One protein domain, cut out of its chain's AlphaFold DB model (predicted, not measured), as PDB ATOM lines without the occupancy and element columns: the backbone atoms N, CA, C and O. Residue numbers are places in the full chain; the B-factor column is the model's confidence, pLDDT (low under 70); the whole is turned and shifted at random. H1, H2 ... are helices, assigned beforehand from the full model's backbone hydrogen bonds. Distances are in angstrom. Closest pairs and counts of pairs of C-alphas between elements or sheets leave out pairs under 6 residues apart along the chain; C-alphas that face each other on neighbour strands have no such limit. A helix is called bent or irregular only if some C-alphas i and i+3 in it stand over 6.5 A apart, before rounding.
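AT A GLANCE: This is residues 225 to 298 of the 301 residues of an uncharacterized protein of Panaeolus cyanescens (UniProt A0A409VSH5). Two helical hairpins, H1 with H2 and H4 with H5, pack on each other crosswise, H2 on H4 and H1 on H5. The short helix H3, between the hairpins in the chain, sits at the end of the body where H4 begins and H5 ends, and touches neither. The printed part has 74 residues with five named helices, H1 to H5, and no named strand: all helix, with mostly crossed packing. It is compact, with a radius of gyration of the C-alphas of 11.2 A, and rounded, spanning 30 by 23 by 21 A.

HOW THE PARTS SIT: H1, residues 225 to 232, touches H2, residues 234 to 245, at residues 236 to 240 of H2 alone; the closest C-alphas, of Leu 229 and Met 236, are 5.3 A apart. This hairpin has a shallow tilt of 33 degrees, only just short of steep. H2 is about perpendicular, at 89 degrees, to H4, residues 263 to 279, and they touch, closest at the C-alphas of Val 242 and Ser 277, 6.0 A. H4 and H5, residues 286 to 297, form a hairpin at a steep tilt of 40 degrees, closest at the C-alphas of Pro 263 and Leu 297, 6.9 A. H5 touches H1 with residues 291 to 295 alone, closest at the C-alphas of Val 291 and Cys 232, 6.3 A. H3, residues 252 to 258, is close to H5 but not clearly touching: the closest C-alphas, of Ile 258 and Phe 296, are 6.3 A apart. H1 and H4 are apart. Every O i to N i+4 pair is within hydrogen-bond range in H1, H3, H4 and H5; in H2 it is 3 of 8, beside 7 of 9 O i to N i+3 pairs.

IN THESE COORDINATES: H1 begins at C-alpha 225 (85.073, 99.901, 118.935) and is 10.3 A long. H2 is 20.0 A long and irregular, with C-alphas 238 and 241 7.1 A apart. H3 is 10.2 A long, H4 24.4 A, and H5 16.5 A, ending at C-alpha 297 (76.159, 106.400, 128.468).

THE WHOLE: The C-alphas farthest apart, of Lys 260 and Gly 281, are 30.2 A apart. The printed part has no cut and no long link. Residues 249 to 259 have pLDDT under 70.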
ATOM      1  N   LEU A 225      85.396  98.575 119.442       79.00
ATOM      2  CA  LEU A 225      85.073  99.901 118.935       79.00
ATOM      3  C   LEU A 225      84.448  99.856 117.532       79.00
ATOM      4  O   LEU A 225      83.377 100.417 117.340       79.00
ATOM      5  N   ALA A 226      85.057  99.180 116.555       80.38
ATOM      6  CA  ALA A 226      84.470  98.991 115.227       80.38
ATOM      7  C   ALA A 226      83.086  98.334 115.296       80.38
ATOM      8  O   ALA A 226      82.175  98.744 114.579       80.38
ATOM      9  N   GLN A 227      82.900  97.361 116.192       80.50
ATOM     10  CA  GLN A 227      81.593  96.736 116.412       80.50
ATOM     11  C   GLN A 227      80.591  97.695 117.058       80.50
ATOM     12  O   GLN A 227      79.432  97.723 116.641       80.50
ATOM     13  N   LEU A 228      81.015  98.492 118.042       82.50
ATOM     14  CA  LEU A 228      80.186  99.524 118.662       82.50
ATOM     15  C   LEU A 228      79.742 100.558 117.624       82.50
ATOM     16  O   LEU A 228      78.548 100.827 117.501       82.50
ATOM     17  N   LEU A 229      80.684 101.081 116.838       86.31
ATOM     18  CA  LEU A 229      80.421 102.054 115.780       86.31
ATOM     19  C   LEU A 229      79.475 101.471 114.730       86.31
ATOM     20  O   LEU A 229      78.469 102.093 114.405       86.31
ATOM     21  N   TYR A 230      79.717 100.237 114.283       84.44
ATOM     22  CA  TYR A 230      78.837  99.549 113.340       84.44
ATOM     23  C   TYR A 230      77.416  99.345 113.897       84.44
ATOM     24  O   TYR A 230      76.437  99.541 113.175       84.44
ATOM     25  N   ARG A 231      77.283  98.993 115.187       81.19
ATOM     26  CA  ARG A 231      75.984  98.860 115.878       81.19
ATOM     27  C   ARG A 231      75.271 100.198 116.061       81.19
ATOM     28  O   ARG A 231      74.042 100.214 116.075       81.19
ATOM     29  N   CYS A 232      76.019 101.289 116.214       82.69
ATOM     30  CA  CYS A 232      75.469 102.639 116.266       82.69
ATOM     31  C   CYS A 232      74.914 103.037 114.897       82.69
ATOM     32  O   CYS A 232      73.732 103.357 114.778       82.69
ATOM     33  N   THR A 233      75.743 102.985 113.853       80.31
ATOM     34  CA  THR A 233      75.351 103.107 112.442       80.31
ATOM     35  C   THR A 233      76.499 102.587 111.566       80.31
ATOM     36  O   THR A 233      77.639 102.986 111.788       80.31
ATOM     37  N   PRO A 234      76.249 101.791 110.508       80.44
ATOM     38  CA  PRO A 234      77.318 101.258 109.661       80.44
ATOM     39  C   PRO A 234      78.269 102.311 109.072       80.44
ATOM     40  O   PRO A 234      79.441 102.021 108.893       80.44
ATOM     41  N   SER A 235      77.802 103.538 108.809       79.12
ATOM     42  CA  SER A 235      78.630 104.641 108.299       79.12
ATOM     43  C   SER A 235      79.572 105.261 109.339       79.12
ATOM     44  O   SER A 235      80.478 106.001 108.969       79.12
ATOM     45  N   MET A 236      79.379 104.987 110.635       83.75
ATOM     46  CA  MET A 236      80.247 105.492 111.707       83.75
ATOM     47  C   MET A 236      81.574 104.749 111.804       83.75
ATOM     48  O   MET A 236      82.474 105.219 112.489       83.75
ATOM     49  N   THR A 237      81.738 103.618 111.118       84.69
ATOM     50  CA  THR A 237      83.042 102.945 111.027       84.69
ATOM     51  C   THR A 237      84.092 103.830 110.352       84.69
ATOM     52  O   THR A 237      85.274 103.684 110.639       84.69
ATOM     53  N   ASN A 238      83.676 104.821 109.556       84.50
ATOM     54  CA  ASN A 238      84.558 105.856 109.007       84.50
ATOM     55  C   ASN A 238      85.225 106.723 110.089       84.50
ATOM     56  O   ASN A 238      86.188 107.419 109.795       84.50
ATOM     57  N   LEU A 239      84.728 106.689 111.332       86.12
ATOM     58  CA  LEU A 239      85.328 107.386 112.468       86.12
ATOM     59  C   LEU A 239      86.478 106.602 113.102       86.12
ATOM     60  O   LEU A 239      87.189 107.169 113.919       86.12
ATOM     61  N   LEU A 240      86.693 105.331 112.743       86.81
ATOM     62  CA  LEU A 240      87.775 104.521 113.315       86.81
ATOM     63  C   LEU A 240      89.141 105.236 113.326       86.81
ATOM     64  O   LEU A 240      89.744 105.274 114.397       86.81
ATOM     65  N   PRO A 241      89.580 105.903 112.240       86.25
ATOM     66  CA  PRO A 241      90.837 106.655 112.239       86.25
ATOM     67  C   PRO A 241      90.863 107.824 113.236       86.25
ATOM     68  O   PRO A 241      91.905 108.127 113.808       86.25
ATOM     69  N   VAL A 242      89.714 108.463 113.486       87.81
ATOM     70  CA  VAL A 242      89.571 109.557 114.467       87.81
ATOM     71  C   VAL A 242      89.809 109.025 115.876       87.81
ATOM     72  O   VAL A 242      90.557 109.602 116.658       87.81
ATOM     73  N   PHE A 243      89.187 107.893 116.202       85.56
ATOM     74  CA  PHE A 243      89.361 107.245 117.496       85.56
ATOM     75  C   PHE A 243      90.790 106.715 117.679       85.56
ATOM     76  O   PHE A 243      91.343 106.820 118.772       85.56
ATOM     77  N   GLU A 244      91.416 106.204 116.620       84.12
ATOM     78  CA  GLU A 244      92.835 105.835 116.639       84.12
ATOM     79  C   GLU A 244      93.731 107.046 116.927       84.12
ATOM     80  O   GLU A 244      94.609 106.964 117.786       84.12
ATOM     81  N   GLN A 245      93.461 108.196 116.300       83.06
ATOM     82  CA  GLN A 245      94.196 109.438 116.547       83.06
ATOM     83  C   GLN A 245      94.013 109.972 117.976       83.06
ATOM     84  O   GLN A 245      94.946 110.530 118.552       83.06
ATOM     85  N   LEU A 246      92.841 109.755 118.575       82.06
ATOM     86  CA  LEU A 246      92.561 110.079 119.978       82.06
ATOM     87  C   LEU A 246      93.178 109.078 120.973       82.06
ATOM     88  O   LEU A 246      92.959 109.194 122.179       82.06
ATOM     89  N   GLY A 247      93.937 108.087 120.496       74.56
ATOM     90  CA  GLY A 247      94.565 107.078 121.348       74.56
ATOM     91  C   GLY A 247      93.580 106.055 121.915       74.56
ATOM     92  O   GLY A 247      93.906 105.343 122.862       74.56
ATOM     93  N   VAL A 248      92.384 105.940 121.328       74.44
ATOM     94  CA  VAL A 248      91.349 104.956 121.707       74.44
ATOM     95  C   VAL A 248      91.657 103.567 121.115       74.44
ATOM     96  O   VAL A 248      90.857 102.633 121.176       74.44
ATOM     97  N   SER A 249      92.839 103.395 120.524       58.66
ATOM     98  CA  SER A 249      93.213 102.195 119.792       58.66
ATOM     99  C   SER A 249      93.747 101.069 120.688       58.66
ATOM    100  O   SER A 249      94.749 101.228 121.379       58.66
ATOM    101  N   GLN A 250      93.125  99.896 120.509       56.12
ATOM    102  CA  GLN A 250      93.570  98.515 120.779       56.12
ATOM    103  C   GLN A 250      93.189  97.827 122.094       56.12
ATOM    104  O   GLN A 250      93.129  96.598 122.079       56.12
ATOM    105  N   SER A 251      92.866  98.519 123.189       56.97
ATOM    106  CA  SER A 251      92.427  97.809 124.401       56.97
ATOM    107  C   SER A 251      90.900  97.763 124.510       56.97
ATOM    108  O   SER A 251      90.218  98.787 124.540       56.97
ATOM    109  N   GLU A 252      90.340  96.553 124.612       61.94
ATOM    110  CA  GLU A 252      88.944  96.359 125.048       61.94
ATOM    111  C   GLU A 252      88.693  97.039 126.407       61.94
ATOM    112  O   GLU A 252      87.591  97.507 126.693       61.94
ATOM    113  N   GLU A 253      89.751  97.172 127.209       61.09
ATOM    114  CA  GLU A 253      89.768  97.879 128.486       61.09
ATOM    115  C   GLU A 253      89.359  99.347 128.367       61.09
ATOM    116  O   GLU A 253      88.697  99.856 129.273       61.09
ATOM    117  N   TYR A 254      89.690 100.028 127.264       66.69
ATOM    118  CA  TYR A 254      89.310 101.427 127.086       66.69
ATOM    119  C   TYR A 254      87.791 101.566 126.944       66.69
ATOM    120  O   TYR A 254      87.181 102.379 127.632       66.69
ATOM    121  N   LEU A 255      87.147 100.710 126.143       67.25
ATOM    122  CA  LEU A 255      85.685 100.702 125.979       67.25
ATOM    123  C   LEU A 255      84.961 100.276 127.260       67.25
ATOM    124  O   LEU A 255      83.954 100.879 127.631       67.25
ATOM    125  N   LEU A 256      85.510  99.291 127.978       62.69
ATOM    126  CA  LEU A 256      85.034  98.921 129.313       62.69
ATOM    127  C   LEU A 256      85.197 100.081 130.309       62.69
ATOM    128  O   LEU A 256      84.364 100.255 131.200       62.69
ATOM    129  N   GLY A 257      86.237 100.899 130.142       64.81
ATOM    130  CA  GLY A 257      86.457 102.140 130.878       64.81
ATOM    131  C   GLY A 257      85.405 103.203 130.574       64.81
ATOM    132  O   GLY A 257      84.908 103.825 131.512       64.81
ATOM    133  N   ILE A 258      85.000 103.353 129.306       69.00
ATOM    134  CA  ILE A 258      83.985 104.338 128.895       69.00
ATOM    135  C   ILE A 258      82.643 104.093 129.589       69.00
ATOM    136  O   ILE A 258      81.995 105.049 130.012       69.00
ATOM    137  N   SER A 259      82.250 102.834 129.808       66.69
ATOM    138  CA  SER A 259      81.016 102.512 130.551       66.69
ATOM    139  C   SER A 259      80.991 103.062 131.990       66.69
ATOM    140  O   SER A 259      79.927 103.191 132.595       66.69
ATOM    141  N   LYS A 260      82.165 103.396 132.544       73.88
ATOM    142  CA  LYS A 260      82.347 103.977 133.881       73.88
ATOM    143  C   LYS A 260      82.531 105.494 133.847       73.88
ATOM    144  O   LYS A 260      82.697 106.100 134.905       73.88
ATOM    145  N   TRP A 261      82.561 106.108 132.667       80.75
ATOM    146  CA  TRP A 261      82.752 107.545 132.545       80.75
ATOM    147  C   TRP A 261      81.518 108.305 133.014       80.75
ATOM    148  O   TRP A 261      80.373 107.933 132.755       80.75
ATOM    149  N   ASN A 262      81.768 109.425 133.688       83.88
ATOM    150  CA  ASN A 262      80.710 110.363 134.022       83.88
ATOM    151  C   ASN A 262      80.200 111.059 132.747       83.88
ATOM    152  O   ASN A 262      80.961 111.232 131.791       83.88
ATOM    153  N   PRO A 263      78.939 111.530 132.726       84.44
ATOM    154  CA  PRO A 263      78.372 112.194 131.554       84.44
ATOM    155  C   PRO A 263      79.153 113.415 131.056       84.44
ATOM    156  O   PRO A 263      79.127 113.697 129.861       84.44
ATOM    157  N   GLU A 264      79.834 114.120 131.957       84.75
ATOM    158  CA  GLU A 264      80.707 115.260 131.649       84.75
ATOM    159  C   GLU A 264      81.940 114.813 130.855       84.75
ATOM    160  O   GLU A 264      82.212 115.356 129.791       84.75
ATOM    161  N   VAL A 265      82.599 113.737 131.293       84.31
ATOM    162  CA  VAL A 265      83.765 113.152 130.610       84.31
ATOM    163  C   VAL A 265      83.384 112.635 129.222       84.31
ATOM    164  O   VAL A 265      84.097 112.862 128.249       84.31
ATOM    165  N   VAL A 266      82.217 111.990 129.098       86.19
ATOM    166  CA  VAL A 266      81.690 111.565 127.790       86.19
ATOM    167  C   VAL A 266      81.431 112.769 126.884       86.19
ATOM    168  O   VAL A 266      81.663 112.691 125.681       86.19
ATOM    169  N   HIS A 267      80.946 113.883 127.435       86.00
ATOM    170  CA  HIS A 267      80.699 115.091 126.655       86.00
ATOM    171  C   HIS A 267      81.998 115.720 126.139       86.00
ATOM    172  O   HIS A 267      82.086 115.995 124.944       86.00
ATOM    173  N   GLU A 268      83.002 115.884 127.003       89.00
ATOM    174  CA  GLU A 268      84.323 116.406 126.627       89.00
ATOM    175  C   GLU A 268      84.993 115.534 125.564       89.00
ATOM    176  O   GLU A 268      85.497 116.034 124.560       89.00
ATOM    177  N   PHE A 269      84.933 114.215 125.735       88.94
ATOM    178  CA  PHE A 269      85.483 113.280 124.765       88.94
ATOM    179  C   PHE A 269      84.774 113.358 123.408       88.94
ATOM    180  O   PHE A 269      85.421 113.386 122.364       88.94
ATOM    181  N   LEU A 270      83.441 113.439 123.385       90.00
ATOM    182  CA  LEU A 270      82.708 113.599 122.127       90.00
ATOM    183  C   LEU A 270      83.024 114.924 121.436       90.00
ATOM    184  O   LEU A 270      83.032 114.963 120.207       90.00
ATOM    185  N   GLN A 271      83.306 115.982 122.197       91.31
ATOM    186  CA  GLN A 271      83.776 117.237 121.622       91.31
ATOM    187  C   GLN A 271      85.130 117.041 120.928       91.31
ATOM    188  O   GLN A 271      85.276 117.425 119.772       91.31
ATOM    189  N   GLN A 272      86.067 116.327 121.559       90.06
ATOM    190  CA  GLN A 272      87.348 115.975 120.932       90.06
ATOM    191  C   GLN A 272      87.164 115.133 119.663       90.06
ATOM    192  O   GLN A 272      87.870 115.347 118.678       90.06
ATOM    193  N   VAL A 273      86.201 114.205 119.652       89.12
ATOM    194  CA  VAL A 273      85.845 113.432 118.449       89.12
ATOM    195  C   VAL A 273      85.348 114.353 117.338       89.12
ATOM    196  O   VAL A 273      85.774 114.190 116.197       89.12
ATOM    197  N   VAL A 274      84.483 115.324 117.642       91.06
ATOM    198  CA  VAL A 274      83.982 116.298 116.657       91.06
ATOM    199  C   VAL A 274      85.123 117.150 116.101       91.06
ATOM    200  O   VAL A 274      85.264 117.246 114.881       91.06
ATOM    201  N   ASP A 275      85.965 117.700 116.971       91.38
ATOM    202  CA  ASP A 275      87.062 118.590 116.582       91.38
ATOM    203  C   ASP A 275      88.110 117.847 115.736       91.38
ATOM    204  O   ASP A 275      88.551 118.332 114.692       91.38
ATOM    205  N   THR A 276      88.452 116.620 116.138       90.50
ATOM    206  CA  THR A 276      89.403 115.769 115.408       90.50
ATOM    207  C   THR A 276      88.819 115.318 114.072       90.50
ATOM    208  O   THR A 276      89.504 115.357 113.054       90.50
ATOM    209  N   SER A 277      87.532 114.966 114.032       89.56
ATOM    210  CA  SER A 277      86.861 114.608 112.776       89.56
ATOM    211  C   SER A 277      86.872 115.770 111.787       89.56
ATOM    212  O   SER A 277      87.193 115.564 110.617       89.56
ATOM    213  N   ALA A 278      86.605 116.993 112.256       89.62
ATOM    214  CA  ALA A 278      86.678 118.193 111.428       89.62
ATOM    215  C   ALA A 278      88.097 118.419 110.877       89.62
ATOM    216  O   ALA A 278      88.249 118.689 109.685       89.62
ATOM    217  N   ALA A 279      89.132 118.232 111.703       90.19
ATOM    218  CA  ALA A 279      90.530 118.317 111.271       90.19
ATOM    219  C   ALA A 279      90.904 117.249 110.224       90.19
ATOM    220  O   ALA A 279      91.730 117.503 109.349       90.19
ATOM    221  N   MET A 280      90.268 116.076 110.278       88.19
ATOM    222  CA  MET A 280      90.436 114.990 109.306       88.19
ATOM    223  C   MET A 280      89.533 115.123 108.065       88.19
ATOM    224  O   MET A 280      89.545 114.245 107.203       88.19
ATOM    225  N   GLY A 281      88.728 116.187 107.960       88.44
ATOM    226  CA  GLY A 281      87.777 116.375 106.860       88.44
ATOM    227  C   GLY A 281      86.559 115.444 106.913       88.44
ATOM    228  O   GLY A 281      85.841 115.300 105.922       88.44
ATOM    229  N   ILE A 282      86.302 114.807 108.056       87.38
ATOM    230  CA  ILE A 282      85.161 113.918 108.271       87.38
ATOM    231  C   ILE A 282      84.008 114.725 108.871       87.38
ATOM    232  O   ILE A 282      84.107 115.288 109.958       87.38
ATOM    233  N   THR A 283      82.875 114.759 108.167       83.12
ATOM    234  CA  THR A 283      81.676 115.454 108.654       83.12
ATOM    235  C   THR A 283      80.864 114.540 109.568       83.12
ATOM    236  O   THR A 283      80.308 113.538 109.119       83.12
ATOM    237  N   LEU A 284      80.757 114.910 110.845       84.62
ATOM    238  CA  LEU A 284      79.879 114.260 111.819       84.62
ATOM    239  C   LEU A 284      78.545 115.001 111.898       84.62
ATOM    240  O   LEU A 284      78.511 116.204 112.157       84.62
ATOM    241  N   ARG A 285      77.428 114.293 111.711       85.06
ATOM    242  CA  ARG A 285      76.100 114.895 111.895       85.06
ATOM    243  C   ARG A 285      75.763 114.955 113.381       85.06
ATOM    244  O   ARG A 285      76.171 114.097 114.161       85.06
ATOM    245  N   SER A 286      74.914 115.900 113.768       82.44
ATOM    246  CA  SER A 286      74.393 116.007 115.141       82.44
ATOM    247  C   SER A 286      73.722 114.714 115.629       82.44
ATOM    248  O   SER A 286      73.872 114.325 116.788       82.44
ATOM    249  N   VAL A 287      73.037 114.001 114.729       83.81
ATOM    250  CA  VAL A 287      72.442 112.681 114.996       83.81
ATOM    251  C   VAL A 287      73.511 111.645 115.336       83.81
ATOM    252  O   VAL A 287      73.321 110.853 116.255       83.81
ATOM    253  N   ASP A 288      74.645 111.677 114.638       84.88
ATOM    254  CA  ASP A 288      75.731 110.727 114.850       84.88
ATOM    255  C   ASP A 288      76.358 110.944 116.243       84.88
ATOM    256  O   ASP A 288      76.513 109.999 117.019       84.88
ATOM    257  N   VAL A 289      76.586 112.204 116.627       86.75
ATOM    258  CA  VAL A 289      77.060 112.580 117.972       86.75
ATOM    259  C   VAL A 289      76.076 112.133 119.060       86.75
ATOM    260  O   VAL A 289      76.479 111.599 120.094       86.75
ATOM    261  N   TYR A 290      74.770 112.307 118.835       83.25
ATOM    262  CA  TYR A 290      73.737 111.881 119.781       83.25
ATOM    263  C   TYR A 290      73.699 110.358 119.964       83.25
ATOM    264  O   TYR A 290      73.564 109.869 121.090       83.25
ATOM    265  N   VAL A 291      73.815 109.594 118.878       86.06
ATOM    266  CA  VAL A 291      73.835 108.126 118.944       86.06
ATOM    267  C   VAL A 291      75.086 107.643 119.679       86.06
ATOM    268  O   VAL A 291      74.953 106.818 120.582       86.06
ATOM    269  N   LEU A 292      76.262 108.209 119.386       86.12
ATOM    270  CA  LEU A 292      77.508 107.889 120.096       86.12
ATOM    271  C   LEU A 292      77.409 108.204 121.589       86.12
ATOM    272  O   LEU A 292      77.743 107.368 122.425       86.12
ATOM    273  N   ARG A 293      76.863 109.372 121.939       86.06
ATOM    274  CA  ARG A 293      76.617 109.748 123.335       86.06
ATOM    275  C   ARG A 293      75.760 108.726 124.063       86.06
ATOM    276  O   ARG A 293      76.091 108.330 125.175       86.06
ATOM    277  N   ASN A 294      74.664 108.295 123.452       84.56
ATOM    278  CA  ASN A 294      73.800 107.298 124.073       84.56
ATOM    279  C   ASN A 294      74.459 105.925 124.145       84.56
ATOM    280  O   ASN A 294      74.218 105.214 125.110       84.56
ATOM    281  N   ALA A 295      75.280 105.556 123.164       83.25
ATOM    282  CA  ALA A 295      76.023 104.305 123.200       83.25
ATOM    283  C   ALA A 295      77.018 104.277 124.371       83.25
ATOM    284  O   ALA A 295      77.053 103.296 125.103       83.25
ATOM    285  N   PHE A 296      77.740 105.376 124.611       82.19
ATOM    286  CA  PHE A 296      78.700 105.481 125.716       82.19
ATOM    287  C   PHE A 296      78.056 105.615 127.100       82.19
ATOM    288  O   PHE A 296      78.606 105.127 128.080       82.19
ATOM    289  N   LEU A 297      76.881 106.244 127.198       81.12
ATOM    290  CA  LEU A 297      76.159 106.400 128.468       81.12
ATOM    291  C   LEU A 297      75.272 105.206 128.831       81.12
ATOM    292  O   LEU A 297      74.671 105.195 129.908       81.12
ATOM    293  N   ASN A 298      75.123 104.230 127.935       76.00
ATOM    294  CA  ASN A 298      74.249 103.093 128.161       76.00
ATOM    295  C   ASN A 298      75.052 101.907 128.727       76.00
ATOM    296  O   ASN A 298      75.853 101.325 128.002       76.00
TER     297      ASN A 298